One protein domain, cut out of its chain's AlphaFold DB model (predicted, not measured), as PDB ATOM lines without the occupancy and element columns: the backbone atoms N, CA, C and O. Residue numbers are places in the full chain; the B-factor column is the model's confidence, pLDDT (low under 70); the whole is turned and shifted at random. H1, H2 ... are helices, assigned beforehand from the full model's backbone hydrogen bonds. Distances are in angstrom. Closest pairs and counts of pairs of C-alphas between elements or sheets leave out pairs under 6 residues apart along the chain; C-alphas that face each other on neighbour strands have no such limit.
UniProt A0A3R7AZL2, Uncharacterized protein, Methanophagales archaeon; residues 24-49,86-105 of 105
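What this domain is: This is residues 24 to 49 and 86 to 105 of the 105 residues of an uncharacterized protein of Methanophagales archaeon (UniProt A0A3R7AZL2). Two helices of equal length, H1 and H2, pack on each other at a steep slant, running the same way. After H1 an unnamed stretch, residues 41 to 49, folds back beside it, and at the other end residues 100 to 105 stick out. The printed part has 46 residues, 30 of them in H1 and then H2, and is all helix, with no named strand. It is only just loose, close to compact, with a radius of gyration of the C-alphas of 11.6 A and spans of 31 by 26 by 17 A.

Where its parts are: Find C-alpha 26 at (9.833, -28.388, 18.428); from there H1, residues 26 to 40, runs 21.0 A to C-alpha 40. Past the cut, H2, residues 87 to 101, runs 20.8 A to C-alpha 101 at (11.698, -35.049, 42.172).

How they stand to each other: H1 touches H2 with residues 32 to 37 alone; look at the closest C-alphas, those of Tyr 37 and Ile 95, 6.6 A apart. Their lines stand at a steep tilt of 55 degrees, the same way. In H1 and H2 every O i to N i+4 pair is within hydrogen-bond range.

The domain as a whole: The C-alphas farthest apart, those of Ile 24 and Lys 105, are 32.4 A apart. Residues 50 to 85 are not printed; C-alphas 49 and 86 stand 28.1 A apart across the cut, which the link from H1 to H2 crosses. Confidence is low, with pLDDT under 70, at residues 43 to 49 and 102 to 105.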
ATOM      1  N   ILE A  24       6.467 -34.443  15.054       91.81
ATOM      2  CA  ILE A  24       6.058 -33.282  15.844       91.81
ATOM      3  C   ILE A  24       7.157 -32.228  15.735       91.81
ATOM      4  O   ILE A  24       8.345 -32.556  15.801       91.81
ATOM      5  N   THR A  25       6.786 -30.965  15.553       92.12
ATOM      6  CA  THR A  25       7.759 -29.865  15.554       92.12
ATOM      7  C   THR A  25       8.204 -29.527  16.979       92.12
ATOM      8  O   THR A  25       7.494 -29.784  17.953       92.12
ATOM      9  N   ILE A  26       9.362 -28.876  17.121       91.00
ATOM     10  CA  ILE A  26       9.833 -28.388  18.428       91.00
ATOM     11  C   ILE A  26       8.830 -27.407  19.051       91.00
ATOM     12  O   ILE A  26       8.565 -27.476  20.250       91.00
ATOM     13  N   LEU A  27       8.213 -26.541  18.240       92.00
ATOM     14  CA  LEU A  27       7.221 -25.579  18.715       92.00
ATOM     15  C   LEU A  27       5.953 -26.267  19.242       92.00
ATOM     16  O   LEU A  27       5.443 -25.892  20.299       92.00
ATOM     17  N   GLU A  28       5.439 -27.271  18.529       93.88
ATOM     18  CA  GLU A  28       4.282 -28.057  18.976       93.88
ATOM     19  C   GLU A  28       4.599 -28.844  20.245       93.88
ATOM     20  O   GLU A  28       3.806 -28.824  21.188       93.88
ATOM     21  N   LEU A  29       5.774 -29.478  20.307       94.31
ATOM     22  CA  LEU A  29       6.224 -30.209  21.487       94.31
ATOM     23  C   LEU A  29       6.349 -29.280  22.704       94.31
ATOM     24  O   LEU A  29       5.844 -29.606  23.779       94.31
ATOM     25  N   ALA A  30       6.950 -28.099  22.536       92.81
ATOM     26  CA  ALA A  30       7.089 -27.108  23.601       92.81
ATOM     27  C   ALA A  30       5.722 -26.622  24.112       92.81
ATOM     28  O   ALA A  30       5.480 -26.578  25.324       92.81
ATOM     29  N   LYS A  31       4.786 -26.321  23.199       92.00
ATOM     30  CA  LYS A  31       3.402 -25.959  23.550       92.00
ATOM     31  C   LYS A  31       2.686 -27.099  24.277       92.00
ATOM     32  O   LYS A  31       2.013 -26.852  25.278       92.00
ATOM     33  N   LEU A  32       2.844 -28.342  23.818       93.75
ATOM     34  CA  LEU A  32       2.243 -29.526  24.434       93.75
ATOM     35  C   LEU A  32       2.740 -29.732  25.869       93.75
ATOM     36  O   LEU A  32       1.923 -29.856  26.783       93.75
ATOM     37  N   ILE A  33       4.058 -29.705  26.087       92.56
ATOM     38  CA  ILE A  33       4.662 -29.841  27.421       92.56
ATOM     39  C   ILE A  33       4.137 -28.753  28.360       92.56
ATOM     40  O   ILE A  33       3.671 -29.053  29.462       92.56
ATOM     41  N   LYS A  34       4.151 -27.491  27.911       89.12
ATOM     42  CA  LYS A  34       3.671 -26.349  28.696       89.12
ATOM     43  C   LYS A  34       2.195 -26.492  29.066       89.12
ATOM     44  O   LYS A  34       1.840 -26.308  30.229       89.12
ATOM     45  N   ASN A  35       1.346 -26.898  28.120       90.06
ATOM     46  CA  ASN A  35      -0.069 -27.177  28.377       90.06
ATOM     47  C   ASN A  35      -0.269 -28.257  29.442       90.06
ATOM     48  O   ASN A  35      -1.058 -28.070  30.365       90.06
ATOM     49  N   LEU A  36       0.421 -29.393  29.313       91.69
ATOM     50  CA  LEU A  36       0.298 -30.505  30.255       91.69
ATOM     51  C   LEU A  36       0.779 -30.112  31.656       91.69
ATOM     52  O   LEU A  36       0.136 -30.463  32.645       91.69
ATOM     53  N   TYR A  37       1.866 -29.345  31.747       88.75
ATOM     54  CA  TYR A  37       2.387 -28.853  33.019       88.75
ATOM     55  C   TYR A  37       1.416 -27.889  33.715       88.75
ATOM     56  O   TYR A  37       1.123 -28.068  34.899       88.75
ATOM     57  N   LEU A  38       0.869 -26.910  32.984       86.06
ATOM     58  CA  LEU A  38      -0.111 -25.962  33.527       86.06
ATOM     59  C   LEU A  38      -1.385 -26.676  33.995       86.06
ATOM     60  O   LEU A  38      -1.844 -26.426  35.109       86.06
ATOM     61  N   LYS A  39      -1.895 -27.630  33.195       86.69
ATOM     62  CA  LYS A  39      -3.033 -28.485  33.573       86.69
ATOM     63  C   LYS A  39      -2.758 -29.257  34.865       86.69
ATOM     64  O   LYS A  39      -3.603 -29.264  35.752       86.69
ATOM     65  N   LYS A  40      -1.579 -29.881  34.999       84.94
ATOM     66  CA  LYS A  40      -1.212 -30.650  36.203       84.94
ATOM     67  C   LYS A  40      -1.170 -29.778  37.458       84.94
ATOM     68  O   LYS A  40      -1.573 -30.239  38.518       84.94
ATOM     69  N   LYS A  41      -0.679 -28.538  37.356       81.00
ATOM     70  CA  LYS A  41      -0.632 -27.604  38.493       81.00
ATOM     71  C   LYS A  41      -1.987 -26.976  38.845       81.00
ATOM     72  O   LYS A  41      -2.016 -26.142  39.743       81.00
ATOM     73  N   ALA A  42      -3.070 -27.339  38.145       78.75
ATOM     74  CA  ALA A  42      -4.389 -26.711  38.268       78.75
ATOM     75  C   ALA A  42      -4.337 -25.173  38.172       78.75
ATOM     76  O   ALA A  42      -5.205 -24.472  38.684       78.75
ATOM     77  N   LEU A  43      -3.302 -24.635  37.515       65.12
ATOM     78  CA  LEU A  43      -3.189 -23.203  37.305       65.12
ATOM     79  C   LEU A  43      -4.207 -22.812  36.234       65.12
ATOM     80  O   LEU A  43      -4.400 -23.578  35.279       65.12
ATOM     81  N   PRO A  44      -4.837 -21.628  36.341       64.56
ATOM     82  CA  PRO A  44      -5.628 -21.109  35.239       64.56
ATOM     83  C   PRO A  44      -4.776 -21.148  33.966       64.56
ATOM     84  O   PRO A  44      -3.545 -21.042  34.033       64.56
ATOM     85  N   LYS A  45      -5.418 -21.270  32.796       60.44
ATOM     86  CA  LYS A  45      -4.795 -20.952  31.498       60.44
ATOM     87  C   LYS A  45      -4.455 -19.448  31.473       60.44
ATOM     88  O   LYS A  45      -4.966 -18.702  30.650       60.44
ATOM     89  N   LYS A  46      -3.635 -18.967  32.407       56.66
ATOM     90  CA  LYS A  46      -2.990 -17.669  32.323       56.66
ATOM     91  C   LYS A  46      -2.197 -17.701  31.030       56.66
ATOM     92  O   LYS A  46      -1.530 -18.698  30.737       56.66
ATOM     93  N   ASN A  47      -2.384 -16.659  30.231       54.25
ATOM     94  CA  ASN A  47      -1.820 -16.532  28.899       54.25
ATOM     95  C   ASN A  47      -0.371 -17.018  28.896       54.25
ATOM     96  O   ASN A  47       0.375 -16.768  29.840       54.25
ATOM     97  N   TYR A  48       0.039 -17.724  27.840       57.75
ATOM     98  CA  TYR A  48       1.391 -18.280  27.702       57.75
ATOM     99  C   TYR A  48       2.507 -17.274  28.053       57.75
ATOM    100  O   TYR A  48       3.584 -17.706  28.464       57.75
ATOM    101  N   ALA A  49       2.225 -15.975  27.917       55.78
ATOM    102  CA  ALA A  49       3.053 -14.837  28.298       55.78
ATOM    103  C   ALA A  49       3.396 -14.730  29.803       55.78
ATOM    104  O   ALA A  49       4.464 -14.232  30.131       55.78
ATOM    105  N   GLU A  86       1.962 -43.653  24.106       92.62
ATOM    106  CA  GLU A  86       1.760 -42.456  23.293       92.62
ATOM    107  C   GLU A  86       2.535 -41.266  23.869       92.62
ATOM    108  O   GLU A  86       2.762 -41.179  25.078       92.62
ATOM    109  N   LEU A  87       2.908 -40.316  23.005       93.44
ATOM    110  CA  LEU A  87       3.710 -39.151  23.390       93.44
ATOM    111  C   LEU A  87       3.099 -38.391  24.575       93.44
ATOM    112  O   LEU A  87       3.789 -38.136  25.556       93.44
ATOM    113  N   GLU A  88       1.807 -38.057  24.509       94.88
ATOM    114  CA  GLU A  88       1.130 -37.296  25.566       94.88
ATOM    115  C   GLU A  88       1.161 -38.029  26.915       94.88
ATOM    116  O   GLU A  88       1.405 -37.416  27.955       94.88
ATOM    117  N   GLU A  89       0.959 -39.347  26.902       95.81
ATOM    118  CA  GLU A  89       0.994 -40.181  28.102       95.81
ATOM    119  C   GLU A  89       2.409 -40.251  28.693       95.81
ATOM    120  O   GLU A  89       2.600 -40.060  29.896       95.81
ATOM    121  N   GLY A  90       3.425 -40.435  27.845       95.69
ATOM    122  CA  GLY A  90       4.826 -40.381  28.263       95.69
ATOM    123  C   GLY A  90       5.192 -39.030  28.888       95.69
ATOM    124  O   GLY A  90       5.816 -38.984  29.950       95.69
ATOM    125  N   LEU A  91       4.735 -37.928  28.285       96.38
ATOM    126  CA  LEU A  91       4.947 -36.578  28.806       96.38
ATOM    127  C   LEU A  91       4.249 -36.358  30.153       96.38
ATOM    128  O   LEU A  91       4.857 -35.785  31.056       96.38
ATOM    129  N   LYS A  92       3.013 -36.841  30.341       95.56
ATOM    130  CA  LYS A  92       2.313 -36.771  31.639       95.56
ATOM    131  C   LYS A  92       3.101 -37.473  32.745       95.56
ATOM    132  O   LYS A  92       3.260 -36.902  33.827       95.56
ATOM    133  N   ARG A  93       3.634 -38.670  32.465       95.81
ATOM    134  CA  ARG A  93       4.482 -39.432  33.402       95.81
ATOM    135  C   ARG A  93       5.765 -38.682  33.735       95.81
ATOM    136  O   ARG A  93       6.069 -38.506  34.910       95.81
ATOM    137  N   MET A  94       6.465 -38.180  32.717       95.25
ATOM    138  CA  MET A  94       7.689 -37.390  32.876       95.25
ATOM    139  C   MET A  94       7.443 -36.141  33.732       95.25
ATOM    140  O   MET A  94       8.155 -35.902  34.702       95.25
ATOM    141  N   ILE A  95       6.404 -35.363  33.419       92.69
ATOM    142  CA  ILE A  95       6.031 -34.169  34.189       92.69
ATOM    143  C   ILE A  95       5.675 -34.548  35.636       92.69
ATOM    144  O   ILE A  95       6.015 -33.819  36.568       92.69
ATOM    145  N   GLY A  96       4.997 -35.681  35.839       92.12
ATOM    146  CA  GLY A  96       4.728 -36.236  37.163       92.12
ATOM    147  C   GLY A  96       5.994 -36.526  37.952       92.12
ATOM    148  O   GLY A  96       6.129 -36.031  39.069       92.12
ATOM    149  N   TRP A  97       6.928 -37.244  37.337       93.50
ATOM    150  CA  TRP A  97       8.219 -37.563  37.929       93.50
ATOM    151  C   TRP A  97       8.997 -36.297  38.308       93.50
ATOM    152  O   TRP A  97       9.398 -36.153  39.460       93.50
ATOM    153  N   PHE A  98       9.108 -35.317  37.400       89.12
ATOM    154  CA  PHE A  98       9.797 -34.057  37.699       89.12
ATOM    155  C   PHE A  98       9.131 -33.272  38.833       89.12
ATOM    156  O   PHE A  98       9.830 -32.707  39.670       89.12
ATOM    157  N   ALA A  99       7.795 -33.249  38.895       85.12
ATOM    158  CA  ALA A  99       7.069 -32.576  39.971       85.12
ATOM    159  C   ALA A  99       7.341 -33.203  41.349       85.12
ATOM    160  O   ALA A  99       7.415 -32.468  42.329       85.12
ATOM    161  N   MET A 100       7.518 -34.526  41.416       85.00
ATOM    162  CA  MET A 100       7.871 -35.240  42.651       85.00
ATOM    163  C   MET A 100       9.358 -35.095  42.996       85.00
ATOM    164  O   MET A 100       9.707 -34.916  44.156       85.00
ATOM    165  N   SER A 101      10.239 -35.115  41.990       80.94
ATOM    166  CA  SER A 101      11.698 -35.049  42.172       80.94
ATOM    167  C   SER A 101      12.222 -33.684  42.637       80.94
ATOM    168  O   SER A 101      13.372 -33.582  43.052       80.94
ATOM    169  N   LYS A 102      11.397 -32.625  42.612       59.25
ATOM    170  CA  LYS A 102      11.773 -31.271  43.070       59.25
ATOM    171  C   LYS A 102      11.907 -31.124  44.600       59.25
ATOM    172  O   LYS A 102      11.930 -30.004  45.094       59.25
ATOM    173  N   GLN A 103      12.059 -32.225  45.336       53.06
ATOM    174  CA  GLN A 103      12.522 -32.261  46.729       53.06
ATOM    175  C   GLN A 103      13.954 -32.816  46.815       53.06
ATOM    176  O   GLN A 103      14.216 -33.761  47.545       53.06
ATOM    177  N   SER A 104      14.889 -32.294  46.024       43.72
ATOM    178  CA  SER A 104      16.320 -32.484  46.294       43.72
ATOM    179  C   SER A 104      17.135 -31.519  45.441       43.72
ATOM    180  O   SER A 104      17.605 -31.868  44.358       43.72
ATOM    181  N   LYS A 105      17.197 -30.260  45.871       40.88
ATOM    182  CA  LYS A 105      18.300 -29.324  45.626       40.88
ATOM    183  C   LYS A 105      18.070 -28.056  46.425       40.88
ATOM    184  O   LYS A 105      16.911 -27.588  46.426       40.88
TER     185      LYS A 105